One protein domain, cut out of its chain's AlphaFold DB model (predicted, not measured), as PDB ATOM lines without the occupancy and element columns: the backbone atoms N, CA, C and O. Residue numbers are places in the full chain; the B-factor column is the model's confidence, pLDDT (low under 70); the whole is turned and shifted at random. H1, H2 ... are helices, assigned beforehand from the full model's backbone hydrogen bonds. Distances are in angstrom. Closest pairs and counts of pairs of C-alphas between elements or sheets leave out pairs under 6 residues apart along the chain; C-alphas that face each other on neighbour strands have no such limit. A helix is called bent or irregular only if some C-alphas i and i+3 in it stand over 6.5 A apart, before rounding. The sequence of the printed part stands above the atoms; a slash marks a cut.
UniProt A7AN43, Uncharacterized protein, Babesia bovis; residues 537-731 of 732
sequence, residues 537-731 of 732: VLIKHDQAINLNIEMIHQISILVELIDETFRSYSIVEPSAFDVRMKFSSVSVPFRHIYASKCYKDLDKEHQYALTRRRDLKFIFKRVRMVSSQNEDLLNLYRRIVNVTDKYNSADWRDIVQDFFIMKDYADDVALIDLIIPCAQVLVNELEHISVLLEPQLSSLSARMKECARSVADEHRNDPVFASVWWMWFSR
ATOM      1  N   VAL A 537     223.774 296.838 376.677       45.72
ATOM      2  CA  VAL A 537     223.644 296.675 375.214       45.72
ATOM      3  C   VAL A 537     223.682 298.027 374.480       45.72
ATOM      4  O   VAL A 537     224.298 298.135 373.423       45.72
ATOM      5  N   LEU A 538     223.123 299.076 375.092       41.59
ATOM      6  CA  LEU A 538     223.170 300.465 374.615       41.59
ATOM      7  C   LEU A 538     224.597 301.023 374.455       41.59
ATOM      8  O   LEU A 538     224.863 301.734 373.494       41.59
ATOM      9  N   ILE A 539     225.544 300.655 375.322       48.19
ATOM     10  CA  ILE A 539     226.932 301.153 375.251       48.19
ATOM     11  C   ILE A 539     227.723 300.446 374.155       48.19
ATOM     12  O   ILE A 539     228.534 301.070 373.476       48.19
ATOM     13  N   LYS A 540     227.445 299.158 373.916       52.69
ATOM     14  CA  LYS A 540     227.989 298.443 372.751       52.69
ATOM     15  C   LYS A 540     227.468 299.034 371.435       52.69
ATOM     16  O   LYS A 540     228.228 299.119 370.471       52.69
ATOM     17  N   HIS A 541     226.210 299.481 371.415       52.94
ATOM     18  CA  HIS A 541     225.626 300.228 370.300       52.94
ATOM     19  C   HIS A 541     226.317 301.582 370.083       52.94
ATOM     20  O   HIS A 541     226.737 301.869 368.965       52.94
ATOM     21  N   ASP A 542     226.498 302.384 371.135       52.41
ATOM     22  CA  ASP A 542     227.140 303.700 371.026       52.41
ATOM     23  C   ASP A 542     228.622 303.588 370.606       52.41
ATOM     24  O   ASP A 542     229.090 304.351 369.763       52.41
ATOM     25  N   GLN A 543     229.357 302.580 371.092       56.69
ATOM     26  CA  GLN A 543     230.732 302.299 370.648       56.69
ATOM     27  C   GLN A 543     230.824 301.939 369.163       56.69
ATOM     28  O   GLN A 543     231.795 302.289 368.496       56.69
ATOM     29  N   ALA A 544     229.822 301.253 368.632       56.34
ATOM     30  CA  ALA A 544     229.813 300.857 367.236       56.34
ATOM     31  C   ALA A 544     229.371 301.967 366.289       56.34
ATOM     32  O   ALA A 544     229.887 302.052 365.178       56.34
ATOM     33  N   ILE A 545     228.469 302.840 366.741       55.72
ATOM     34  CA  ILE A 545     228.164 304.101 366.062       55.72
ATOM     35  C   ILE A 545     229.431 304.966 366.010       55.72
ATOM     36  O   ILE A 545     229.781 305.463 364.943       55.72
ATOM     37  N   ASN A 546     230.177 305.058 367.119       57.62
ATOM     38  CA  ASN A 546     231.462 305.762 367.163       57.62
ATOM     39  C   ASN A 546     232.497 305.155 366.210       57.62
ATOM     40  O   ASN A 546     233.168 305.899 365.504       57.62
ATOM     41  N   LEU A 547     232.610 303.825 366.157       61.25
ATOM     42  CA  LEU A 547     233.507 303.141 365.224       61.25
ATOM     43  C   LEU A 547     233.108 303.392 363.764       61.25
ATOM     44  O   LEU A 547     233.974 303.685 362.949       61.25
ATOM     45  N   ASN A 548     231.815 303.321 363.438       60.53
ATOM     46  CA  ASN A 548     231.319 303.580 362.084       60.53
ATOM     47  C   ASN A 548     231.634 305.018 361.642       60.53
ATOM     48  O   ASN A 548     232.080 305.257 360.526       60.53
ATOM     49  N   ILE A 549     231.467 305.978 362.547       58.03
ATOM     50  CA  ILE A 549     231.759 307.389 362.295       58.03
ATOM     51  C   ILE A 549     233.259 307.658 362.176       58.03
ATOM     52  O   ILE A 549     233.659 308.382 361.271       58.03
ATOM     53  N   GLU A 550     234.091 307.052 363.025       62.03
ATOM     54  CA  GLU A 550     235.552 307.127 362.904       62.03
ATOM     55  C   GLU A 550     236.002 306.564 361.550       62.03
ATOM     56  O   GLU A 550     236.796 307.186 360.850       62.03
ATOM     57  N   MET A 551     235.441 305.421 361.143       64.69
ATOM     58  CA  MET A 551     235.700 304.820 359.839       64.69
ATOM     59  C   MET A 551     235.334 305.773 358.705       64.69
ATOM     60  O   MET A 551     236.187 306.033 357.861       64.69
ATOM     61  N   ILE A 552     234.118 306.339 358.712       62.53
ATOM     62  CA  ILE A 552     233.651 307.330 357.728       62.53
ATOM     63  C   ILE A 552     234.566 308.551 357.701       62.53
ATOM     64  O   ILE A 552     234.956 308.991 356.623       62.53
ATOM     65  N   HIS A 553     234.921 309.097 358.862       61.75
ATOM     66  CA  HIS A 553     235.764 310.281 358.982       61.75
ATOM     67  C   HIS A 553     237.159 310.036 358.397       61.75
ATOM     68  O   HIS A 553     237.593 310.780 357.516       61.75
ATOM     69  N   GLN A 554     237.825 308.958 358.820       61.31
ATOM     70  CA  GLN A 554     239.150 308.589 358.326       61.31
ATOM     71  C   GLN A 554     239.121 308.317 356.819       61.31
ATOM     72  O   GLN A 554     239.909 308.901 356.075       61.31
ATOM     73  N   ILE A 555     238.178 307.491 356.346       63.81
ATOM     74  CA  ILE A 555     238.094 307.137 354.925       63.81
ATOM     75  C   ILE A 555     237.729 308.354 354.059       63.81
ATOM     76  O   ILE A 555     238.203 308.457 352.935       63.81
ATOM     77  N   SER A 556     236.943 309.311 354.573       62.41
ATOM     78  CA  SER A 556     236.567 310.524 353.831       62.41
ATOM     79  C   SER A 556     237.761 311.445 353.603       62.41
ATOM     80  O   SER A 556     237.943 311.910 352.483       62.41
ATOM     81  N   ILE A 557     238.607 311.648 354.622       61.44
ATOM     82  CA  ILE A 557     239.858 312.417 354.496       61.44
ATOM     83  C   ILE A 557     240.782 311.767 353.461       61.44
ATOM     84  O   ILE A 557     241.400 312.450 352.651       61.44
ATOM     85  N   LEU A 558     240.861 310.439 353.472       62.97
ATOM     86  CA  LEU A 558     241.730 309.687 352.575       62.97
ATOM     87  C   LEU A 558     241.236 309.713 351.130       62.97
ATOM     88  O   LEU A 558     242.032 309.921 350.225       62.97
ATOM     89  N   VAL A 559     239.931 309.574 350.897       63.28
ATOM     90  CA  VAL A 559     239.340 309.606 349.550       63.28
ATOM     91  C   VAL A 559     239.500 310.961 348.864       63.28
ATOM     92  O   VAL A 559     239.569 311.003 347.641       63.28
ATOM     93  N   GLU A 560     239.604 312.065 349.612       60.72
ATOM     94  CA  GLU A 560     239.996 313.361 349.037       60.72
ATOM     95  C   GLU A 560     241.408 313.350 348.448       60.72
ATOM     96  O   GLU A 560     241.657 314.035 347.463       60.72
ATOM     97  N   LEU A 561     242.313 312.579 349.049       63.28
ATOM     98  CA  LEU A 561     243.716 312.516 348.656       63.28
ATOM     99  C   LEU A 561     243.945 311.463 347.564       63.28
ATOM    100  O   LEU A 561     244.753 311.690 346.673       63.28
ATOM    101  N   ILE A 562     243.209 310.343 347.575       69.06
ATOM    102  CA  ILE A 562     243.457 309.184 346.694       69.06
ATOM    103  C   ILE A 562     243.611 309.574 345.219       69.06
ATOM    104  O   ILE A 562     244.594 309.163 344.606       69.06
ATOM    105  N   ASP A 563     242.692 310.358 344.650       67.81
ATOM    106  CA  ASP A 563     242.712 310.663 343.212       67.81
ATOM    107  C   ASP A 563     243.877 311.594 342.830       67.81
ATOM    108  O   ASP A 563     244.580 311.348 341.846       67.81
ATOM    109  N   GLU A 564     244.124 312.641 343.622       71.31
ATOM    110  CA  GLU A 564     245.208 313.606 343.388       71.31
ATOM    111  C   GLU A 564     246.583 312.979 343.648       71.31
ATOM    112  O   GLU A 564     247.497 313.083 342.820       71.31
ATOM    113  N   THR A 565     246.716 312.262 344.763       75.50
ATOM    114  CA  THR A 565     247.922 311.527 345.129       75.50
ATOM    115  C   THR A 565     248.220 310.440 344.097       75.50
ATOM    116  O   THR A 565     249.364 310.322 343.668       75.50
ATOM    117  N   PHE A 566     247.221 309.688 343.620       79.25
ATOM    118  CA  PHE A 566     247.422 308.665 342.588       79.25
ATOM    119  C   PHE A 566     247.779 309.260 341.227       79.25
ATOM    120  O   PHE A 566     248.683 308.760 340.552       79.25
ATOM    121  N   ARG A 567     247.112 310.342 340.810       77.50
ATOM    122  CA  ARG A 567     247.460 311.047 339.571       77.50
ATOM    123  C   ARG A 567     248.897 311.547 339.628       77.50
ATOM    124  O   ARG A 567     249.647 311.348 338.680       77.50
ATOM    125  N   SER A 568     249.306 312.120 340.754       79.44
ATOM    126  CA  SER A 568     250.687 312.554 340.940       79.44
ATOM    127  C   SER A 568     251.640 311.354 340.942       79.44
ATOM    128  O   SER A 568     252.643 311.365 340.235       79.44
ATOM    129  N   TYR A 569     251.295 310.269 341.642       83.12
ATOM    130  CA  TYR A 569     252.112 309.055 341.733       83.12
ATOM    131  C   TYR A 569     252.361 308.429 340.361       83.12
ATOM    132  O   TYR A 569     253.499 308.117 340.018       83.12
ATOM    133  N   SER A 570     251.303 308.304 339.558       82.06
ATOM    134  CA  SER A 570     251.349 307.731 338.209       82.06
ATOM    135  C   SER A 570     252.144 308.573 337.209       82.06
ATOM    136  O   SER A 570     252.516 308.060 336.159       82.06
ATOM    137  N   ILE A 571     252.456 309.831 337.535       84.25
ATOM    138  CA  ILE A 571     253.365 310.684 336.760       84.25
ATOM    139  C   ILE A 571     254.800 310.560 337.290       84.25
ATOM    140  O   ILE A 571     255.743 310.375 336.515       84.25
ATOM    141  N   VAL A 572     254.980 310.648 338.612       85.12
ATOM    142  CA  VAL A 572     256.314 310.696 339.231       85.12
ATOM    143  C   VAL A 572     257.012 309.335 339.188       85.12
ATOM    144  O   VAL A 572     258.207 309.284 338.904       85.12
ATOM    145  N   GLU A 573     256.311 308.226 339.450       89.44
ATOM    146  CA  GLU A 573     256.920 306.888 339.506       89.44
ATOM    147  C   GLU A 573     257.521 306.459 338.152       89.44
ATOM    148  O   GLU A 573     258.698 306.075 338.143       89.44
ATOM    149  N   PRO A 574     256.813 306.558 337.004       89.25
ATOM    150  CA  PRO A 574     257.407 306.248 335.703       89.25
ATOM    151  C   PRO A 574     258.591 307.157 335.375       89.25
ATOM    152  O   PRO A 574     259.650 306.667 334.994       89.25
ATOM    153  N   SER A 575     258.467 308.462 335.636       87.38
ATOM    154  CA  SER A 575     259.557 309.425 335.416       87.38
ATOM    155  C   SER A 575     260.793 309.077 336.258       87.38
ATOM    156  O   SER A 575     261.926 309.072 335.773       87.38
ATOM    157  N   ALA A 576     260.588 308.690 337.520       87.94
ATOM    158  CA  ALA A 576     261.646 308.211 338.399       87.94
ATOM    159  C   ALA A 576     262.278 306.911 337.892       87.94
ATOM    160  O   ALA A 576     263.492 306.725 338.025       87.94
ATOM    161  N   PHE A 577     261.484 305.998 337.332       89.06
ATOM    162  CA  PHE A 577     261.985 304.777 336.713       89.06
ATOM    163  C   PHE A 577     262.852 305.092 335.488       89.06
ATOM    164  O   PHE A 577     264.000 304.639 335.437       89.06
ATOM    165  N   ASP A 578     262.363 305.921 334.568       89.19
ATOM    166  CA  ASP A 578     263.034 306.277 333.315       89.19
ATOM    167  C   ASP A 578     264.373 306.969 333.564       89.19
ATOM    168  O   ASP A 578     265.422 306.524 333.085       89.19
ATOM    169  N   VAL A 579     264.378 308.004 334.407       87.00
ATOM    170  CA  VAL A 579     265.600 308.733 334.763       87.00
ATOM    171  C   VAL A 579     266.603 307.801 335.454       87.00
ATOM    172  O   VAL A 579     267.799 307.836 335.162       87.00
ATOM    173  N   ARG A 580     266.150 306.881 336.316       88.19
ATOM    174  CA  ARG A 580     267.039 305.888 336.947       88.19
ATOM    175  C   ARG A 580     267.597 304.856 335.970       88.19
ATOM    176  O   ARG A 580     268.681 304.315 336.239       88.19
ATOM    177  N   MET A 581     266.870 304.540 334.899       87.12
ATOM    178  CA  MET A 581     267.297 303.600 333.862       87.12
ATOM    179  C   MET A 581     268.417 304.170 332.990       87.12
ATOM    180  O   MET A 581     269.296 303.401 332.589       87.12
ATOM    181  N   LYS A 582     268.493 305.498 332.819       85.50
ATOM    182  CA  LYS A 582     269.634 306.172 332.163       85.50
ATOM    183  C   LYS A 582     270.977 305.845 332.833       85.50
ATOM    184  O   LYS A 582     271.995 305.699 332.169       85.50
ATOM    185  N   PHE A 583     270.974 305.602 334.145       82.44
ATOM    186  CA  PHE A 583     272.164 305.219 334.917       82.44
ATOM    187  C   PHE A 583     272.356 303.694 335.066       82.44
ATOM    188  O   PHE A 583     273.185 303.244 335.864       82.44
ATOM    189  N   SER A 584     271.588 302.858 334.357       80.06
ATOM    190  CA  SER A 584     271.619 301.383 334.468       80.06
ATOM    191  C   SER A 584     273.027 300.785 334.354       80.06
ATOM    192  O   SER A 584     273.404 299.956 335.191       80.06
ATOM    193  N   SER A 585     273.832 301.291 333.419       76.62
ATOM    194  CA  SER A 585     275.221 300.890 333.147       76.62
ATOM    195  C   SER A 585     276.200 301.136 334.304       76.62
ATOM    196  O   SER A 585     277.257 300.507 334.361       76.62
ATOM    197  N   VAL A 586     275.847 302.011 335.248       77.38
ATOM    198  CA  VAL A 586     276.669 302.411 336.405       77.38
ATOM    199  C   VAL A 586     276.228 301.678 337.687       77.38
ATOM    200  O   VAL A 586     276.689 301.959 338.789       77.38
ATOM    201  N   SER A 587     275.288 300.730 337.576       68.62
ATOM    202  CA  SER A 587     274.835 299.952 338.732       68.62
ATOM    203  C   SER A 587     275.875 298.939 339.201       68.62
ATOM    204  O   SER A 587     276.536 298.282 338.400       68.62
ATOM    205  N   VAL A 588     275.969 298.779 340.522       67.50
ATOM    206  CA  VAL A 588     276.833 297.780 341.157       67.50
ATOM    207  C   VAL A 588     275.994 296.920 342.100       67.50
ATOM    208  O   VAL A 588     275.169 297.476 342.829       67.50
ATOM    209  N   PRO A 589     276.148 295.585 342.089       60.06
ATOM    210  CA  PRO A 589     275.272 294.688 342.845       60.06
ATOM    211  C   PRO A 589     275.598 294.598 344.344       60.06
ATOM    212  O   PRO A 589     274.746 294.173 345.124       60.06
ATOM    213  N   PHE A 590     276.802 294.990 344.775       67.00
ATOM    214  CA  PHE A 590     277.250 294.788 346.156       67.00
ATOM    215  C   PHE A 590     276.904 295.976 347.058       67.00
ATOM    216  O   PHE A 590     277.373 297.092 346.840       67.00
ATOM    217  N   ARG A 591     276.140 295.723 348.131       66.94
ATOM    218  CA  ARG A 591     275.727 296.763 349.094       66.94
ATOM    219  C   ARG A 591     276.901 297.435 349.816       66.94
ATOM    220  O   ARG A 591     276.810 298.610 350.147       66.94
ATOM    221  N   HIS A 592     277.997 296.710 350.027       67.56
ATOM    222  CA  HIS A 592     279.179 297.184 350.760       67.56
ATOM    223  C   HIS A 592     279.918 298.313 350.025       67.56
ATOM    224  O   HIS A 592     280.486 299.199 350.656       67.56
ATOM    225  N   ILE A 593     279.828 298.346 348.691       74.62
ATOM    226  CA  ILE A 593     280.468 299.380 347.867       74.62
ATOM    227  C   ILE A 593     279.892 300.760 348.174       74.62
ATOM    228  O   ILE A 593     280.639 301.732 348.195       74.62
ATOM    229  N   TYR A 594     278.600 300.854 348.501       72.31
ATOM    230  CA  TYR A 594     277.956 302.128 348.833       72.31
ATOM    231  C   TYR A 594     278.517 302.787 350.102       72.31
ATOM    232  O   TYR A 594     278.332 303.986 350.299       72.31
ATOM    233  N   ALA A 595     279.184 302.019 350.969       71.94
ATOM    234  CA  ALA A 595     279.848 302.539 352.160       71.94
ATOM    235  C   ALA A 595     281.317 302.929 351.907       71.94
ATOM    236  O   ALA A 595     281.896 303.653 352.720       71.94
ATOM    237  N   SER A 596     281.907 302.481 350.792       79.75
ATOM    238  CA  SER A 596     283.318 302.704 350.471       79.75
ATOM    239  C   SER A 596     283.631 304.180 350.222       79.75
ATOM    240  O   SER A 596     282.811 304.934 349.691       79.75
ATOM    241  N   LYS A 597     284.851 304.593 350.580       80.88
ATOM    242  CA  LYS A 597     285.344 305.952 350.318       80.88
ATOM    243  C   LYS A 597     285.361 306.259 348.819       80.88
ATOM    244  O   LYS A 597     284.865 307.298 348.405       80.88
ATOM    245  N   CYS A 598     285.824 305.301 348.020       83.25
ATOM    246  CA  CYS A 598     285.864 305.417 346.568       83.25
ATOM    247  C   CYS A 598     284.477 305.707 345.953       83.25
ATOM    248  O   CYS A 598     284.366 306.583 345.099       83.25
ATOM    249  N   TYR A 599     283.402 305.053 346.424       83.19
ATOM    250  CA  TYR A 599     282.041 305.355 345.959       83.19
ATOM    251  C   TYR A 599     281.620 306.781 346.326       83.19
ATOM    252  O   TYR A 599     281.061 307.481 345.492       83.19
ATOM    253  N   LYS A 600     281.890 307.218 347.562       80.31
ATOM    254  CA  LYS A 600     281.511 308.557 348.044       80.31
ATOM    255  C   LYS A 600     282.226 309.672 347.284       80.31
ATOM    256  O   LYS A 600     281.585 310.658 346.935       80.31
ATOM    257  N   ASP A 601     283.518 309.505 347.020       81.94
ATOM    258  CA  ASP A 601     284.327 310.492 346.299       81.94
ATOM    259  C   ASP A 601     283.846 310.627 344.848       81.94
ATOM    260  O   ASP A 601     283.642 311.733 344.351       81.94
ATOM    261  N   LEU A 602     283.577 309.490 344.203       84.31
ATOM    262  CA  LEU A 602     283.085 309.440 342.834       84.31
ATOM    263  C   LEU A 602     281.645 309.959 342.714       84.31
ATOM    264  O   LEU A 602     281.317 310.687 341.786       84.31
ATOM    265  N   ASP A 603     280.779 309.643 343.672       81.06
ATOM    266  CA  ASP A 603     279.422 310.180 343.704       81.06
ATOM    267  C   ASP A 603     279.425 311.704 343.915       81.06
ATOM    268  O   ASP A 603     278.716 312.416 343.211       81.06
ATOM    269  N   LYS A 604     280.283 312.228 344.802       80.75
ATOM    270  CA  LYS A 604     280.452 313.675 345.026       80.75
ATOM    271  C   LYS A 604     280.936 314.412 343.772       80.75
ATOM    272  O   LYS A 604     280.412 315.481 343.468       80.75
ATOM    273  N   GLU A 605     281.898 313.847 343.041       83.12
ATOM    274  CA  GLU A 605     282.392 314.390 341.764       83.12
ATOM    275  C   GLU A 605     281.259 314.565 340.740       83.12
ATOM    276  O   GLU A 605     281.224 315.543 339.995       83.12
ATOM    277  N   HIS A 606     280.282 313.660 340.764       81.44
ATOM    278  CA  HIS A 606     279.133 313.653 339.863       81.44
ATOM    279  C   HIS A 606     277.849 314.149 340.541       81.44
ATOM    280  O   HIS A 606     276.758 313.638 340.280       81.44
ATOM    281  N   GLN A 607     277.980 315.150 341.419       77.19
ATOM    282  CA  GLN A 607     276.868 315.841 342.080       77.19
ATOM    283  C   GLN A 607     275.878 314.895 342.784       77.19
ATOM    284  O   GLN A 607     274.675 315.129 342.789       77.19
ATOM    285  N   TYR A 608     276.365 313.816 343.389       80.19
ATOM    286  CA  TYR A 608     275.596 312.791 344.101       80.19
ATOM    287  C   TYR A 608     274.525 312.065 343.256       80.19
ATOM    288  O   TYR A 608     273.477 311.652 343.771       80.19
ATOM    289  N   ALA A 609     274.750 311.918 341.945       80.12
ATOM    290  CA  ALA A 609     273.828 311.251 341.020       80.12
ATOM    291  C   ALA A 609     273.516 309.791 341.404       80.12
ATOM    292  O   ALA A 609     272.381 309.324 341.263       80.12
ATOM    293  N   LEU A 610     274.508 309.047 341.901       81.56
ATOM    294  CA  LEU A 610     274.381 307.628 342.238       81.56
ATOM    295  C   LEU A 610     273.580 307.442 343.526       81.56
ATOM    296  O   LEU A 610     272.724 306.551 343.590       81.56
ATOM    297  N   THR A 611     273.801 308.306 344.522       80.38
ATOM    298  CA  THR A 611     272.981 308.341 345.739       80.38
ATOM    299  C   THR A 611     271.537 308.714 345.417       80.38
ATOM    300  O   THR A 611     270.652 307.925 345.739       80.38
ATOM    301  N   ARG A 612     271.274 309.788 344.658       78.94
ATOM    302  CA  ARG A 612     269.902 310.170 344.244       78.94
ATOM    303  C   ARG A 612     269.167 309.054 343.501       78.94
ATOM    304  O   ARG A 612     268.006 308.760 343.780       78.94
ATOM    305  N   ARG A 613     269.856 308.362 342.590       84.56
ATOM    306  CA  ARG A 613     269.309 307.202 341.870       84.56
ATOM    307  C   ARG A 613     268.907 306.064 342.817       84.56
ATOM    308  O   ARG A 613     267.870 305.424 342.616       84.56
ATOM    309  N   ARG A 614     269.746 305.753 343.808       80.81
ATOM    310  CA  ARG A 614     269.479 304.717 344.820       80.81
ATOM    311  C   ARG A 614     268.338 305.132 345.744       80.81
ATOM    312  O   ARG A 614     267.502 304.302 346.083       80.81
ATOM    313  N   ASP A 615     268.296 306.397 346.106       80.31
ATOM    314  CA  ASP A 615     267.323 306.982 347.014       80.31
ATOM    315  C   ASP A 615     265.918 306.969 346.385       80.31
ATOM    316  O   ASP A 615     264.987 306.422 346.978       80.31
ATOM    317  N   LEU A 616     265.787 307.360 345.111       83.00
ATOM    318  CA  LEU A 616     264.564 307.156 344.320       83.00
ATOM    319  C   LEU A 616     264.179 305.668 344.206       83.00
ATOM    320  O   LEU A 616     263.001 305.319 344.253       83.00
ATOM    321  N   LYS A 617     265.154 304.750 344.096       85.38
ATOM    322  CA  LYS A 617     264.880 303.298 344.145       85.38
ATOM    323  C   LYS A 617     264.305 302.855 345.473       85.38
ATOM    324  O   LYS A 617     263.453 301.970 345.486       85.38
ATOM    325  N   PHE A 618     264.803 303.412 346.563       81.38
ATOM    326  CA  PHE A 618     264.356 303.065 347.895       81.38
ATOM    327  C   PHE A 618     262.939 303.586 348.157       81.38
ATOM    328  O   PHE A 618     262.091 302.790 348.556       81.38
ATOM    329  N   ILE A 619     262.662 304.858 347.836       80.19
ATOM    330  CA  ILE A 619     261.341 305.493 347.991       80.19
ATOM    331  C   ILE A 619     260.262 304.671 347.270       80.19
ATOM    332  O   ILE A 619     259.373 304.122 347.917       80.19
ATOM    333  N   PHE A 620     260.381 304.489 345.952       83.56
ATOM    334  CA  PHE A 620     259.336 303.831 345.154       83.56
ATOM    335  C   PHE A 620     259.262 302.310 345.347       83.56
ATOM    336  O   PHE A 620     258.247 301.692 345.051       83.56
ATOM    337  N   LYS A 621     260.309 301.674 345.894       80.75
ATOM    338  CA  LYS A 621     260.213 300.273 346.335       80.75
ATOM    339  C   LYS A 621     259.399 300.141 347.624       80.75
ATOM    340  O   LYS A 621     258.804 299.089 347.853       80.75
ATOM    341  N   ARG A 622     259.447 301.151 348.498       73.31
ATOM    342  CA  ARG A 622     258.834 301.101 349.827       73.31
ATOM    343  C   ARG A 622     257.384 301.552 349.815       73.31
ATOM    344  O   ARG A 622     256.585 300.954 350.525       73.31
ATOM    345  N   VAL A 623     257.075 302.578 349.033       68.81
ATOM    346  CA  VAL A 623     255.751 303.192 348.994       68.81
ATOM    347  C   VAL A 623     255.174 302.968 347.599       68.81
ATOM    348  O   VAL A 623     255.559 303.636 346.637       68.81
ATOM    349  N   ARG A 624     254.336 301.930 347.481       69.00
ATOM    350  CA  ARG A 624     253.752 301.486 346.214       69.00
ATOM    351  C   ARG A 624     252.238 301.598 346.259       69.00
ATOM    352  O   ARG A 624     251.615 300.971 347.107       69.00
ATOM    353  N   MET A 625     251.674 302.334 345.307       74.38
ATOM    354  CA  MET A 625     250.238 302.314 345.038       74.38
ATOM    355  C   MET A 625     249.936 301.336 343.915       74.38
ATOM    356  O   MET A 625     250.625 301.306 342.894       74.38
ATOM    357  N   VAL A 626     248.896 300.534 344.105       77.38
ATOM    358  CA  VAL A 626     248.364 299.645 343.073       77.38
ATOM    359  C   VAL A 626     246.963 300.130 342.731       77.38
ATOM    360  O   VAL A 626     246.158 300.380 343.624       77.38
ATOM    361  N   SER A 627     246.655 300.250 341.439       71.69
ATOM    362  CA  SER A 627     245.350 300.741 340.974       71.69
ATOM    363  C   SER A 627     244.175 299.953 341.564       71.69
ATOM    364  O   SER A 627     243.198 300.562 341.987       71.69
ATOM    365  N   SER A 628     244.303 298.627 341.687       77.75
ATOM    366  CA  SER A 628     243.275 297.779 342.305       77.75
ATOM    367  C   SER A 628     243.006 298.151 343.766       77.75
ATOM    368  O   SER A 628     241.860 298.204 344.182       77.75
ATOM    369  N   GLN A 629     244.044 298.497 344.531       74.69
ATOM    370  CA  GLN A 629     243.902 298.865 345.941       74.69
ATOM    371  C   GLN A 629     243.243 300.246 346.114       74.69
ATOM    372  O   GLN A 629     242.555 300.481 347.107       74.69
ATOM    373  N   ASN A 630     243.405 301.156 345.144       72.25
ATOM    374  CA  ASN A 630     242.661 302.422 345.119       72.25
ATOM    375  C   ASN A 630     241.177 302.192 344.849       72.25
ATOM    376  O   ASN A 630     240.336 302.773 345.529       72.25
ATOM    377  N   GLU A 631     240.853 301.330 343.882       78.00
ATOM    378  CA  GLU A 631     239.470 300.926 343.628       78.00
ATOM    379  C   GLU A 631     238.864 300.249 344.859       78.00
ATOM    380  O   GLU A 631     237.733 300.562 345.225       78.00
ATOM    381  N   ASP A 632     239.624 299.400 345.551       80.69
ATOM    382  CA  ASP A 632     239.199 298.754 346.790       80.69
ATOM    383  C   ASP A 632     238.967 299.771 347.925       80.69
ATOM    384  O   ASP A 632     237.965 299.658 348.629       80.69
ATOM    385  N   LEU A 633     239.810 300.805 348.082       74.62
ATOM    386  CA  LEU A 633     239.568 301.905 349.034       74.62
ATOM    387  C   LEU A 633     238.334 302.735 348.668       74.62
ATOM    388  O   LEU A 633     237.541 303.075 349.546       74.62
ATOM    389  N   LEU A 634     238.142 303.051 347.385       74.69
ATOM    390  CA  LEU A 634     236.963 303.774 346.902       74.69
ATOM    391  C   LEU A 634     235.688 302.937 347.076       74.69
ATOM    392  O   LEU A 634     234.633 303.466 347.430       74.69
ATOM    393  N   ASN A 635     235.770 301.624 346.870       78.50
ATOM    394  CA  ASN A 635     234.673 300.689 347.096       78.50
ATOM    395  C   ASN A 635     234.385 300.512 348.588       78.50
ATOM    396  O   ASN A 635     233.217 300.510 348.977       78.50
ATOM    397  N   LEU A 636     235.416 300.431 349.430       77.94
ATOM    398  CA  LEU A 636     235.286 300.428 350.883       77.94
ATOM    399  C   LEU A 636     234.628 301.723 351.366       77.94
ATOM    400  O   LEU A 636     233.673 301.652 352.130       77.94
ATOM    401  N   TYR A 637     235.045 302.885 350.860       73.50
ATOM    402  CA  TYR A 637     234.392 304.166 351.129       73.50
ATOM    403  C   TYR A 637     232.910 304.138 350.762       73.50
ATOM    404  O   TYR A 637     232.060 304.440 351.596       73.50
ATOM    405  N   ARG A 638     232.574 303.709 349.538       72.12
ATOM    406  CA  ARG A 638     231.177 303.582 349.096       72.12
ATOM    407  C   ARG A 638     230.385 302.648 350.010       72.12
ATOM    408  O   ARG A 638     229.250 302.960 350.342       72.12
ATOM    409  N   ARG A 639     230.963 301.517 350.425       72.50
ATOM    410  CA  ARG A 639     230.324 300.548 351.330       72.50
ATOM    411  C   ARG A 639     230.124 301.122 352.731       72.50
ATOM    412  O   ARG A 639     229.020 301.019 353.251       72.50
ATOM    413  N   ILE A 640     231.139 301.775 353.293       67.75
ATOM    414  CA  ILE A 640     231.094 302.464 354.590       67.75
ATOM    415  C   ILE A 640     230.001 303.546 354.587       67.75
ATOM    416  O   ILE A 640     229.180 303.595 355.496       67.75
ATOM    417  N   VAL A 641     229.934 304.365 353.533       60.91
ATOM    418  CA  VAL A 641     228.935 305.439 353.389       60.91
ATOM    419  C   VAL A 641     227.520 304.892 353.140       60.91
ATOM    420  O   VAL A 641     226.539 305.527 353.518       60.91
ATOM    421  N   ASN A 642     227.389 303.713 352.523       61.41
ATOM    422  CA  ASN A 642     226.097 303.077 352.237       61.41
ATOM    423  C   ASN A 642     225.547 302.217 353.382       61.41
ATOM    424  O   ASN A 642     224.387 301.812 353.321       61.41
ATOM    425  N   VAL A 643     226.338 301.919 354.416       62.78
ATOM    426  CA  VAL A 643     225.839 301.226 355.607       62.78
ATOM    427  C   VAL A 643     225.271 302.247 356.576       62.78
ATOM    428  O   VAL A 643     225.917 302.690 357.522       62.78
ATOM    429  N   THR A 644     224.022 302.623 356.312       52.50
ATOM    430  CA  THR A 644     223.281 303.558 357.157       52.50
ATOM    431  C   THR A 644     222.593 302.874 358.343       52.50
ATOM    432  O   THR A 644     222.502 303.498 359.390       52.50
ATOM    433  N   ASP A 645     222.194 301.589 358.273       48.53
ATOM    434  CA  ASP A 645     221.100 301.144 359.170       48.53
ATOM    435  C   ASP A 645     221.204 299.782 359.886       48.53
ATOM    436  O   ASP A 645     220.226 299.358 360.504       48.53
ATOM    437  N   LYS A 646     222.330 299.047 359.870       52.88
ATOM    438  CA  LYS A 646     222.374 297.720 360.542       52.88
ATOM    439  C   LYS A 646     223.654 297.429 361.319       52.88
ATOM    440  O   LYS A 646     224.512 296.665 360.875       52.88
ATOM    441  N   TYR A 647     223.729 297.970 362.533       53.22
ATOM    442  CA  TYR A 647     224.720 297.574 363.537       53.22
ATOM    443  C   TYR A 647     224.767 296.048 363.739       53.22
ATOM    444  O   TYR A 647     223.727 295.401 363.863       53.22
ATOM    445  N   ASN A 648     225.981 295.483 363.793       57.09
ATOM    446  CA  ASN A 648     226.257 294.054 364.016       57.09
ATOM    447  C   ASN A 648     225.643 293.091 362.971       57.09
ATOM    448  O   ASN A 648     225.631 291.868 363.161       57.09
ATOM    449  N   SER A 649     225.173 293.616 361.836       72.00
ATOM    450  CA  SER A 649     224.908 292.794 360.653       72.00
ATOM    451  C   SER A 649     226.186 292.095 360.175       72.00
ATOM    452  O   SER A 649     227.295 292.437 360.596       72.00
ATOM    453  N   ALA A 650     226.028 291.073 359.334       74.31
ATOM    454  CA  ALA A 650     227.161 290.475 358.632       74.31
ATOM    455  C   ALA A 650     227.889 291.554 357.810       74.31
ATOM    456  O   ALA A 650     229.058 291.809 358.063       74.31
ATOM    457  N   ASP A 651     227.144 292.316 357.005       71.81
ATOM    458  CA  ASP A 651     227.679 293.398 356.171       71.81
ATOM    459  C   ASP A 651     228.475 294.454 356.959       71.81
ATOM    460  O   ASP A 651     229.547 294.871 356.526       71.81
ATOM    461  N   TRP A 652     227.986 294.883 358.132       69.44
ATOM    462  CA  TRP A 652     228.712 295.835 358.983       69.44
ATOM    463  C   TRP A 652     230.009 295.237 359.535       69.44
ATOM    464  O   TRP A 652     231.040 295.907 359.534       69.44
ATOM    465  N   ARG A 653     229.981 293.977 359.989       71.56
ATOM    466  CA  ARG A 653     231.185 293.291 360.488       71.56
ATOM    467  C   ARG A 653     232.214 293.096 359.381       71.56
ATOM    468  O   ARG A 653     233.393 293.341 359.626       71.56
ATOM    469  N   ASP A 654     231.761 292.750 358.183       79.06
ATOM    470  CA  ASP A 654     232.611 292.596 357.007       79.06
ATOM    471  C   ASP A 654     233.258 293.933 356.625       79.06
ATOM    472  O   ASP A 654     234.461 293.994 356.410       79.06
ATOM    473  N   ILE A 655     232.512 295.043 356.645       75.06
ATOM    474  CA  ILE A 655     233.053 296.386 356.367       75.06
ATOM    475  C   ILE A 655     234.067 296.839 357.420       75.06
ATOM    476  O   ILE A 655     235.086 297.433 357.073       75.06
ATOM    477  N   VAL A 656     233.812 296.569 358.702       69.50
ATOM    478  CA  VAL A 656     234.771 296.851 359.780       69.50
ATOM    479  C   VAL A 656     236.050 296.042 359.571       69.50
ATOM    480  O   VAL A 656     237.149 296.582 359.695       69.50
ATOM    481  N   GLN A 657     235.923 294.762 359.226       76.88
ATOM    482  CA  GLN A 657     237.063 293.899 358.946       76.88
ATOM    483  C   GLN A 657     237.852 294.386 357.723       76.88
ATOM    484  O   GLN A 657     239.069 294.539 357.816       76.88
ATOM    485  N   ASP A 658     237.167 294.717 356.630       77.75
ATOM    486  CA  ASP A 658     237.765 295.281 355.419       77.75
ATOM    487  C   ASP A 658     238.468 296.612 355.710       77.75
ATOM    488  O   ASP A 658     239.577 296.843 355.237       77.75
ATOM    489  N   PHE A 659     237.892 297.469 356.557       76.62
ATOM    490  CA  PHE A 659     238.537 298.709 356.986       76.62
ATOM    491  C   PHE A 659     239.840 298.462 357.737       76.62
ATOM    492  O   PHE A 659     240.847 299.089 357.421       76.62
ATOM    493  N   PHE A 660     239.870 297.534 358.693       71.56
ATOM    494  CA  PHE A 660     241.111 297.221 359.406       71.56
ATOM    495  C   PHE A 660     242.160 296.548 358.514       71.56
ATOM    496  O   PHE A 660     243.350 296.766 358.733       71.56
ATOM    497  N   ILE A 661     241.743 295.782 357.501       77.12
ATOM    498  CA  ILE A 661     242.642 295.216 356.485       77.12
ATOM    499  C   ILE A 661     243.228 296.328 355.600       77.12
ATOM    500  O   ILE A 661     244.422 296.317 355.305       77.12
ATOM    501  N   MET A 662     242.408 297.304 355.205       73.50
ATOM    502  CA  MET A 662     242.779 298.365 354.261       73.50
ATOM    503  C   MET A 662     243.383 299.607 354.924       73.50
ATOM    504  O   MET A 662     243.934 300.457 354.228       73.50
ATOM    505  N   LYS A 663     243.328 299.716 356.255       70.06
ATOM    506  CA  LYS A 663     243.853 300.856 357.017       70.06
ATOM    507  C   LYS A 663     245.332 301.123 356.736       70.06
ATOM    508  O   LYS A 663     245.709 302.266 356.519       70.06
ATOM    509  N   ASP A 664     246.153 300.077 356.700       69.31
ATOM    510  CA  ASP A 664     247.584 300.216 356.407       69.31
ATOM    511  C   ASP A 664     247.822 300.791 354.999       69.31
ATOM    512  O   ASP A 664     248.741 301.581 354.802       69.31
ATOM    513  N   TYR A 665     246.973 300.435 354.029       74.00
ATOM    514  CA  TYR A 665     247.049 300.975 352.672       74.00
ATOM    515  C   TYR A 665     246.588 302.439 352.615       74.00
ATOM    516  O   TYR A 665     247.196 303.268 351.949       74.00
ATOM    517  N   ALA A 666     245.546 302.773 353.369       70.56
ATOM    518  CA  ALA A 666     245.093 304.137 353.593       70.56
ATOM    519  C   ALA A 666     246.199 305.033 354.195       70.56
ATOM    520  O   ALA A 666     246.468 306.121 353.680       70.56
ATOM    521  N   ASP A 667     246.897 304.551 355.224       69.62
ATOM    522  CA  ASP A 667     248.057 305.235 355.807       69.62
ATOM    523  C   ASP A 667     249.195 305.389 354.775       69.62
ATOM    524  O   ASP A 667     249.830 306.446 354.705       69.62
ATOM    525  N   ASP A 668     249.421 304.381 353.922       73.75
ATOM    526  CA  ASP A 668     250.396 304.452 352.828       73.75
ATOM    527  C   ASP A 668     250.009 305.525 351.782       73.75
ATOM    528  O   ASP A 668     250.889 306.259 351.336       73.75
ATOM    529  N   VAL A 669     248.725 305.711 351.438       74.19
ATOM    530  CA  VAL A 669     248.273 306.814 350.555       74.19
ATOM    531  C   VAL A 669     248.592 308.176 351.173       74.19
ATOM    532  O   VAL A 669     249.188 309.031 350.517       74.19
ATOM    533  N   ALA A 670     248.271 308.372 352.454       69.81
ATOM    534  CA  ALA A 670     248.577 309.616 353.159       69.81
ATOM    535  C   ALA A 670     250.090 309.870 353.286       69.81
ATOM    536  O   ALA A 670     250.528 311.025 353.349       69.81
ATOM    537  N   LEU A 671     250.898 308.811 353.343       71.88
ATOM    538  CA  LEU A 671     252.353 308.896 353.328       71.88
ATOM    539  C   LEU A 671     252.878 309.272 351.934       71.88
ATOM    540  O   LEU A 671     253.770 310.112 351.831       71.88
ATOM    541  N   ILE A 672     252.325 308.696 350.865       76.81
ATOM    542  CA  ILE A 672     252.701 309.000 349.475       76.81
ATOM    543  C   ILE A 672     252.406 310.454 349.140       76.81
ATOM    544  O   ILE A 672     253.272 311.118 348.578       76.81
ATOM    545  N   ASP A 673     251.244 310.956 349.537       78.00
ATOM    546  CA  ASP A 673     250.849 312.356 349.374       78.00
ATOM    547  C   ASP A 673     251.915 313.328 349.914       78.00
ATOM    548  O   ASP A 673     252.320 314.282 349.255       78.00
ATOM    549  N   LEU A 674     252.478 313.007 351.083       69.81
ATOM    550  CA  LEU A 674     253.537 313.793 351.717       69.81
ATOM    551  C   LEU A 674     254.911 313.635 351.031       69.81
ATOM    552  O   LEU A 674     255.750 314.541 351.082       69.81
ATOM    553  N   ILE A 675     255.178 312.472 350.432       72.62
ATOM    554  CA  ILE A 675     256.479 312.107 349.848       72.62
ATOM    555  C   ILE A 675     256.605 312.552 348.389       72.62
ATOM    556  O   ILE A 675     257.692 312.959 347.969       72.62
ATOM    557  N   ILE A 676     255.526 312.478 347.612       79.50
ATOM    558  CA  ILE A 676     255.512 312.727 346.165       79.50
ATOM    559  C   ILE A 676     256.149 314.058 345.771       79.50
ATOM    560  O   ILE A 676     256.988 314.037 344.869       79.50
ATOM    561  N   PRO A 677     255.848 315.193 346.429       74.12
ATOM    562  CA  PRO A 677     256.461 316.466 346.063       74.12
ATOM    563  C   PRO A 677     257.991 316.424 346.168       74.12
ATOM    564  O   PRO A 677     258.701 316.936 345.306       74.12
ATOM    565  N   CYS A 678     258.517 315.742 347.189       70.06
ATOM    566  CA  CYS A 678     259.956 315.576 347.387       70.06
ATOM    567  C   CYS A 678     260.561 314.621 346.354       70.06
ATOM    568  O   CYS A 678     261.649 314.869 345.828       70.06
ATOM    569  N   ALA A 679     259.851 313.535 346.041       77.25
ATOM    570  CA  ALA A 679     260.253 312.601 345.001       77.25
ATOM    571  C   ALA A 679     260.290 313.278 343.621       77.25
ATOM    572  O   ALA A 679     261.231 313.048 342.869       77.25
ATOM    573  N   GLN A 680     259.346 314.172 343.312       80.44
ATOM    574  CA  GLN A 680     259.347 314.945 342.070       80.44
ATOM    575  C   GLN A 680     260.577 315.853 341.963       80.44
ATOM    576  O   GLN A 680     261.216 315.899 340.914       80.44
ATOM    577  N   VAL A 681     260.961 316.533 343.048       73.69
ATOM    578  CA  VAL A 681     262.193 317.342 343.074       73.69
ATOM    579  C   VAL A 681     263.420 316.470 342.799       73.69
ATOM    580  O   VAL A 681     264.253 316.834 341.972       73.69
ATOM    581  N   LEU A 682     263.508 315.290 343.422       74.06
ATOM    582  CA  LEU A 682     264.580 314.323 343.163       74.06
ATOM    583  C   LEU A 682     264.635 313.862 341.707       74.06
ATOM    584  O   LEU A 682     265.729 313.710 341.162       74.06
ATOM    585  N   VAL A 683     263.475 313.609 341.095       83.56
ATOM    586  CA  VAL A 683     263.370 313.233 339.680       83.56
ATOM    587  C   VAL A 683     263.914 314.355 338.808       83.56
ATOM    588  O   VAL A 683     264.812 314.096 338.014       83.56
ATOM    589  N   ASN A 684     263.458 315.590 339.018       81.31
ATOM    590  CA  ASN A 684     263.884 316.753 338.238       81.31
ATOM    591  C   ASN A 684     265.395 317.015 338.376       81.31
ATOM    592  O   ASN A 684     266.083 317.285 337.392       81.31
ATOM    593  N   GLU A 685     265.938 316.913 339.594       76.31
ATOM    594  CA  GLU A 685     267.378 317.059 339.834       76.31
ATOM    595  C   GLU A 685     268.181 315.972 339.129       76.31
ATOM    596  O   GLU A 685     269.171 316.260 338.455       76.31
ATOM    597  N   LEU A 686     267.765 314.712 339.277       83.19
ATOM    598  CA  LEU A 686     268.467 313.598 338.658       83.19
ATOM    599  C   LEU A 686     268.339 313.637 337.132       83.19
ATOM    600  O   LEU A 686     269.275 313.245 336.441       83.19
ATOM    601  N   GLU A 687     267.223 314.130 336.604       85.50
ATOM    602  CA  GLU A 687     267.024 314.353 335.178       85.50
ATOM    603  C   GLU A 687     267.994 315.411 334.652       85.50
ATOM    604  O   GLU A 687     268.720 315.139 333.694       85.50
ATOM    605  N   HIS A 688     268.100 316.558 335.326       82.31
ATOM    606  CA  HIS A 688     269.059 317.603 334.973       82.31
ATOM    607  C   HIS A 688     270.505 317.084 334.994       82.31
ATOM    608  O   HIS A 688     271.252 317.251 334.029       82.31
ATOM    609  N   ILE A 689     270.883 316.369 336.056       81.81
ATOM    610  CA  ILE A 689     272.209 315.753 336.178       81.81
ATOM    611  C   ILE A 689     272.425 314.688 335.089       81.81
ATOM    612  O   ILE A 689     273.533 314.557 334.570       81.81
ATOM    613  N   SER A 690     271.385 313.940 334.701       83.75
ATOM    614  CA  SER A 690     271.485 312.918 333.653       83.75
ATOM    615  C   SER A 690     271.870 313.506 332.300       83.75
ATOM    616  O   SER A 690     272.718 312.926 331.630       83.75
ATOM    617  N   VAL A 691     271.328 314.677 331.946       83.75
ATOM    618  CA  VAL A 691     271.663 315.388 330.702       83.75
ATOM    619  C   VAL A 691     273.127 315.837 330.712       83.75
ATOM    620  O   VAL A 691     273.826 315.703 329.713       83.75
ATOM    621  N   LEU A 692     273.621 316.315 331.857       81.38
ATOM    622  CA  LEU A 692     275.016 316.741 332.007       81.38
ATOM    623  C   LEU A 692     276.003 315.562 331.980       81.38
ATOM    624  O   LEU A 692     277.112 315.690 331.463       81.38
ATOM    625  N   LEU A 693     275.614 314.412 332.538       83.00
ATOM    626  CA  LEU A 693     276.475 313.233 332.665       83.00
ATOM    627  C   LEU A 693     276.400 312.265 331.485       83.00
ATOM    628  O   LEU A 693     277.270 311.401 331.388       83.00
ATOM    629  N   GLU A 694     275.418 312.393 330.593       82.38
ATOM    630  CA  GLU A 694     275.203 311.502 329.446       82.38
ATOM    631  C   GLU A 694     276.488 311.165 328.652       82.38
ATOM    632  O   GLU A 694     276.774 309.974 328.483       82.38
ATOM    633  N   PRO A 695     277.350 312.133 328.269       81.94
ATOM    634  CA  PRO A 695     278.601 311.828 327.564       81.94
ATOM    635  C   PRO A 695     279.667 311.131 328.432       81.94
ATOM    636  O   PRO A 695     280.602 310.533 327.902       81.94
ATOM    637  N   GLN A 696     279.550 311.189 329.761       83.00
ATOM    638  CA  GLN A 696     280.530 310.665 330.722       83.00
ATOM    639  C   GLN A 696     280.116 309.322 331.351       83.00
ATOM    640  O   GLN A 696     280.915 308.702 332.056       83.00
ATOM    641  N   LEU A 697     278.901 308.827 331.080       82.06
ATOM    642  CA  LEU A 697     278.348 307.608 331.692       82.06
ATOM    643  C   LEU A 697     279.212 306.353 331.475       82.06
ATOM    644  O   LEU A 697     279.287 305.491 332.354       82.06
ATOM    645  N   SER A 698     279.879 306.234 330.323       82.06
ATOM    646  CA  SER A 698     280.763 305.103 330.005       82.06
ATOM    647  C   SER A 698     282.028 305.097 330.874       82.06
ATOM    648  O   SER A 698     282.376 304.064 331.451       82.06
ATOM    649  N   SER A 699     282.663 306.262 331.030       84.88
ATOM    650  CA  SER A 699     283.810 306.478 331.920       84.88
ATOM    651  C   SER A 699     283.422 306.252 333.383       84.88
ATOM    652  O   SER A 699     284.095 305.520 334.114       84.88
ATOM    653  N   LEU A 700     282.263 306.777 333.788       85.12
ATOM    654  CA  LEU A 700     281.714 306.594 335.127       85.12
ATOM    655  C   LEU A 700     281.478 305.114 335.460       85.12
ATOM    656  O   LEU A 700     281.846 304.643 336.537       85.12
ATOM    657  N   SER A 701     280.913 304.351 334.520       84.88
ATOM    658  CA  SER A 701     280.716 302.902 334.655       84.88
ATOM    659  C   SER A 701     282.040 302.153 334.834       84.88
ATOM    660  O   SER A 701     282.127 301.243 335.662       84.88
ATOM    661  N   ALA A 702     283.087 302.530 334.092       84.25
ATOM    662  CA  ALA A 702     284.407 301.914 334.209       84.25
ATOM    663  C   ALA A 702     285.032 302.165 335.592       84.25
ATOM    664  O   ALA A 702     285.425 301.210 336.264       84.25
ATOM    665  N   ARG A 703     285.018 303.418 336.060       87.44
ATOM    666  CA  ARG A 703     285.525 303.799 337.388       87.44
ATOM    667  C   ARG A 703     284.733 303.144 338.520       87.44
ATOM    668  O   ARG A 703     285.309 302.693 339.503       87.44
ATOM    669  N   MET A 704     283.420 302.987 338.359       85.00
ATOM    670  CA  MET A 704     282.593 302.258 339.325       85.00
ATOM    671  C   MET A 704     282.919 300.763 339.399       85.00
ATOM    672  O   MET A 704     282.877 300.177 340.481       85.00
ATOM    673  N   LYS A 705     283.283 300.130 338.278       83.62
ATOM    674  CA  LYS A 705     283.757 298.735 338.271       83.62
ATOM    675  C   LYS A 705     285.122 298.591 338.936       83.62
ATOM    676  O   LYS A 705     285.360 297.588 339.601       83.62
ATOM    677  N   GLU A 706     286.005 299.567 338.771       83.94
ATOM    678  CA  GLU A 706     287.300 299.609 339.454       83.94
ATOM    679  C   GLU A 706     287.126 299.771 340.968       83.94
ATOM    680  O   GLU A 706     287.665 298.987 341.745       83.94
ATOM    681  N   CYS A 707     286.240 300.682 341.372       82.81
ATOM    682  CA  CYS A 707     285.818 300.861 342.756       82.81
ATOM    683  C   CYS A 707     285.300 299.552 343.375       82.81
ATOM    684  O   CYS A 707     285.678 299.167 344.481       82.81
ATOM    685  N   ALA A 708     284.477 298.816 342.623       80.19
ATOM    686  CA  ALA A 708     283.952 297.520 343.038       80.19
ATOM    687  C   ALA A 708     285.037 296.452 343.225       80.19
ATOM    688  O   ALA A 708     284.925 295.627 344.131       80.19
ATOM    689  N   ARG A 709     286.070 296.456 342.375       79.56
ATOM    690  CA  ARG A 709     287.209 295.532 342.473       79.56
ATOM    691  C   ARG A 709     288.065 295.838 343.697       79.56
ATOM    692  O   ARG A 709     288.334 294.920 344.456       79.56
ATOM    693  N   SER A 710     288.377 297.111 343.943       77.75
ATOM    694  CA  SER A 710     289.150 297.541 345.119       77.75
ATOM    695  C   SER A 710     288.500 297.094 346.430       77.75
ATOM    696  O   SER A 710     289.159 296.510 347.283       77.75
ATOM    697  N   VAL A 711     287.186 297.301 346.570       74.69
ATOM    698  CA  VAL A 711     286.433 296.883 347.765       74.69
ATOM    699  C   VAL A 711     286.380 295.356 347.888       74.69
ATOM    700  O   VAL A 711     286.450 294.812 348.985       74.69
ATOM    701  N   ALA A 712     286.267 294.637 346.768       69.31
ATOM    702  CA  ALA A 712     286.288 293.177 346.782       69.31
ATOM    703  C   ALA A 712     287.659 292.602 347.175       69.31
ATOM    704  O   ALA A 712     287.705 291.601 347.887       69.31
ATOM    705  N   ASP A 713     288.757 293.233 346.751       69.56
ATOM    706  CA  ASP A 713     290.117 292.834 347.119       69.56
ATOM    707  C   ASP A 713     290.422 293.123 348.601       69.56
ATOM    708  O   ASP A 713     291.050 292.297 349.262       69.56
ATOM    709  N   GLU A 714     289.896 294.217 349.164       69.00
ATOM    710  CA  GLU A 714     289.965 294.509 350.607       69.00
ATOM    711  C   GLU A 714     289.218 293.465 351.459       69.00
ATOM    712  O   GLU A 714     289.676 293.090 352.539       69.00
ATOM    713  N   HIS A 715     288.097 292.937 350.958       63.66
ATOM    714  CA  HIS A 715     287.287 291.921 351.643       63.66
ATOM    715  C   HIS A 715     287.660 290.472 351.290       63.66
ATOM    716  O   HIS A 715     287.006 289.531 351.741       63.66
ATOM    717  N   ARG A 716     288.728 290.255 350.520       56.50
ATOM    718  CA  ARG A 716     289.138 288.928 350.030       56.50
ATOM    719  C   ARG A 716     289.596 287.966 351.135       56.50
ATOM    720  O   ARG A 716     289.565 286.755 350.933       56.50
ATOM    721  N   ASN A 717     289.962 288.500 352.300       55.06
ATOM    722  CA  ASN A 717     290.331 287.733 353.495       55.06
ATOM    723  C   ASN A 717     289.148 287.478 354.452       55.06
ATOM    724  O   ASN A 717     289.338 286.864 355.499       55.06
ATOM    725  N   ASP A 718     287.937 287.936 354.113       55.78
ATOM    726  CA  ASP A 718     286.721 287.664 354.882       55.78
ATOM    727  C   ASP A 718     286.072 286.350 354.380       55.78
ATOM    728  O   ASP A 718     285.616 286.281 353.230       55.78
ATOM    729  N   PRO A 719     286.034 285.279 355.198       50.22
ATOM    730  CA  PRO A 719     285.601 283.948 354.767       50.22
ATOM    731  C   PRO A 719     284.134 283.901 354.307       50.22
ATOM    732  O   PRO A 719     283.776 283.061 353.478       50.22
ATOM    733  N   VAL A 720     283.286 284.823 354.778       53.09
ATOM    734  CA  VAL A 720     281.887 284.935 354.335       53.09
ATOM    735  C   VAL A 720     281.818 285.552 352.936       53.09
ATOM    736  O   VAL A 720     281.078 285.069 352.075       53.09
ATOM    737  N   PHE A 721     282.642 286.565 352.667       50.91
ATOM    738  CA  PHE A 721     282.686 287.271 351.387       50.91
ATOM    739  C   PHE A 721     283.306 286.418 350.273       50.91
ATOM    740  O   PHE A 721     282.785 286.380 349.156       50.91
ATOM    741  N   ALA A 722     284.354 285.652 350.593       51.28
ATOM    742  CA  ALA A 722     285.015 284.737 349.663       51.28
ATOM    743  C   ALA A 722     284.051 283.688 349.076       51.28
ATOM    744  O   ALA A 722     284.130 283.385 347.886       51.28
ATOM    745  N   SER A 723     283.094 283.193 349.872       49.38
ATOM    746  CA  SER A 723     282.105 282.190 349.441       49.38
ATOM    747  C   SER A 723     281.089 282.724 348.414       49.38
ATOM    748  O   SER A 723     280.771 282.045 347.435       49.38
ATOM    749  N   VAL A 724     280.635 283.972 348.580       49.50
ATOM    750  CA  VAL A 724     279.688 284.644 347.669       49.50
ATOM    751  C   VAL A 724     280.393 285.113 346.392       49.50
ATOM    752  O   VAL A 724     279.826 285.037 345.300       49.50
ATOM    753  N   TRP A 725     281.647 285.556 346.510       50.91
ATOM    754  CA  TRP A 725     282.462 286.022 345.390       50.91
ATOM    755  C   TRP A 725     282.863 284.876 344.444       50.91
ATOM    756  O   TRP A 725     282.764 285.022 343.222       50.91
ATOM    757  N   TRP A 726     283.210 283.701 344.990       47.56
ATOM    758  CA  TRP A 726     283.521 282.504 344.196       47.56
ATOM    759  C   TRP A 726     282.312 281.990 343.408       47.56
ATOM    760  O   TRP A 726     282.462 281.658 342.233       47.56
ATOM    761  N   MET A 727     281.107 281.979 343.994       46.34
ATOM    762  CA  MET A 727     279.882 281.494 343.331       46.34
ATOM    763  C   MET A 727     279.487 282.279 342.070       46.34
ATOM    764  O   MET A 727     278.828 281.725 341.191       46.34
ATOM    765  N   TRP A 728     279.858 283.558 341.969       48.66
ATOM    766  CA  TRP A 728     279.452 284.412 340.847       48.66
ATOM    767  C   TRP A 728     280.473 284.462 339.710       48.66
ATOM    768  O   TRP A 728     280.081 284.507 338.546       48.66
ATOM    769  N   PHE A 729     281.770 284.404 340.017       49.06
ATOM    770  CA  PHE A 729     282.810 284.386 338.982       49.06
ATOM    771  C   PHE A 729     283.054 283.000 338.372       49.06
ATOM    772  O   PHE A 729     283.556 282.927 337.258       49.06
ATOM    773  N   SER A 730     282.643 281.918 339.041       38.94
ATOM    774  CA  SER A 730     282.712 280.548 338.499       38.94
ATOM    775  C   SER A 730     281.486 280.132 337.666       38.94
ATOM    776  O   SER A 730     281.452 279.024 337.138       38.94
ATOM    777  N   ARG A 731     280.482 281.013 337.514       37.50
ATOM    778  CA  ARG A 731     279.278 280.802 336.681       37.50
ATOM    779  C   ARG A 731     279.268 281.602 335.367       37.50
ATOM    780  O   ARG A 731     278.198 281.813 334.797       37.50
TER     781      ARG A 731
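This is residues 537 to 731 of the 732 residues of an uncharacterized protein of Babesia bovis (UniProt A7AN43). This is a long bundle of helices in which two long bent helices, H1 and H6, run the same way along its length with their arms H1a, H1b and H6a, while H4 and H5, one after the other, run back along them. At one end H6 turns steeply and its second arm, H6b, crosses that end with the short H2 and H3 packed on it; H7 lies beyond, where residues 726 to 731 stick out. The printed part has 195 residues with seven named helices, H1 to H7 along the chain, and no named strand: all helix. It is only just loose, close to extended, with a radius of gyration of the C-alphas of 24.3 A, and its elongated outline spans 72 by 41 by 27 A.

By its hydrogen bonds H1 was assigned as one helix, residues 537 to 582, but C-alphas 560 and 563 are 7.0 A apart and its arms H1a, 537 to 560, and H1b, 563 to 582, stand at a steep tilt of 50 degrees. H6, residues 650 to 714, likewise assigned as one helix, is bent with C-alphas 692 and 695 7.5 A apart; it is the hub, touching five helices. Its arms H6a, 650 to 692, and H6b, 695 to 714, are irregular, with C-alphas 661 and 664 7.0 A and 695 and 698 7.5 A apart. H1b touches H6a at a steep tilt of 43 degrees, the same way, closest at the C-alphas of Thr 565 and Asp 673, 5.2 A. H2, residues 591 to 595, touches residues 707 to 711 of H6b, closest at the C-alphas of Ile 593 and Ala 708, 6.2 A. H3, residues 597 to 605, only just touches H6b, with 3 pairs of C-alphas within 8 A. H4, residues 609 to 622, touches residues 679 to 690 of H6a at a shallow tilt of 10 degrees, opposite ways, closest at the C-alphas of Ala 609 and Leu 686, 6.3 A. H5, residues 627 to 642, forms a helical hairpin with H6a, closest at the C-alphas of Ile 640 and Ile 655, 6.6 A. H7, residues 719 to 729, touches no helix. Every O i to N i+4 pair is within hydrogen-bond range in H1a, H3, H4 and H5, against 15 of 16 in H1b, 34 of 39 in H6a, 15 of 16 in H6b, 4 of 7 in H7 and 0 of 1 in H2, where 2 of 2 O i to N i+3 pairs are.

H1a begins at C-alpha 537, (223.644, 296.675, 375.214), and is 35.1 A long; H1b is 29.4 A. H6a, 60.7 A long, has a kink of 47 degrees near residue 675, and H6b is 31.0 A. H7 ends at C-alpha 729, (282.810, 284.386, 338.982).

The two C-alphas farthest apart, those of Val 537 and Ser 699, are 74.8 A apart. The printed part has no cut and no long link. Its mean pLDDT is 72.1, with 70 residues under 70, among them 537 to 563 and 712 to 731.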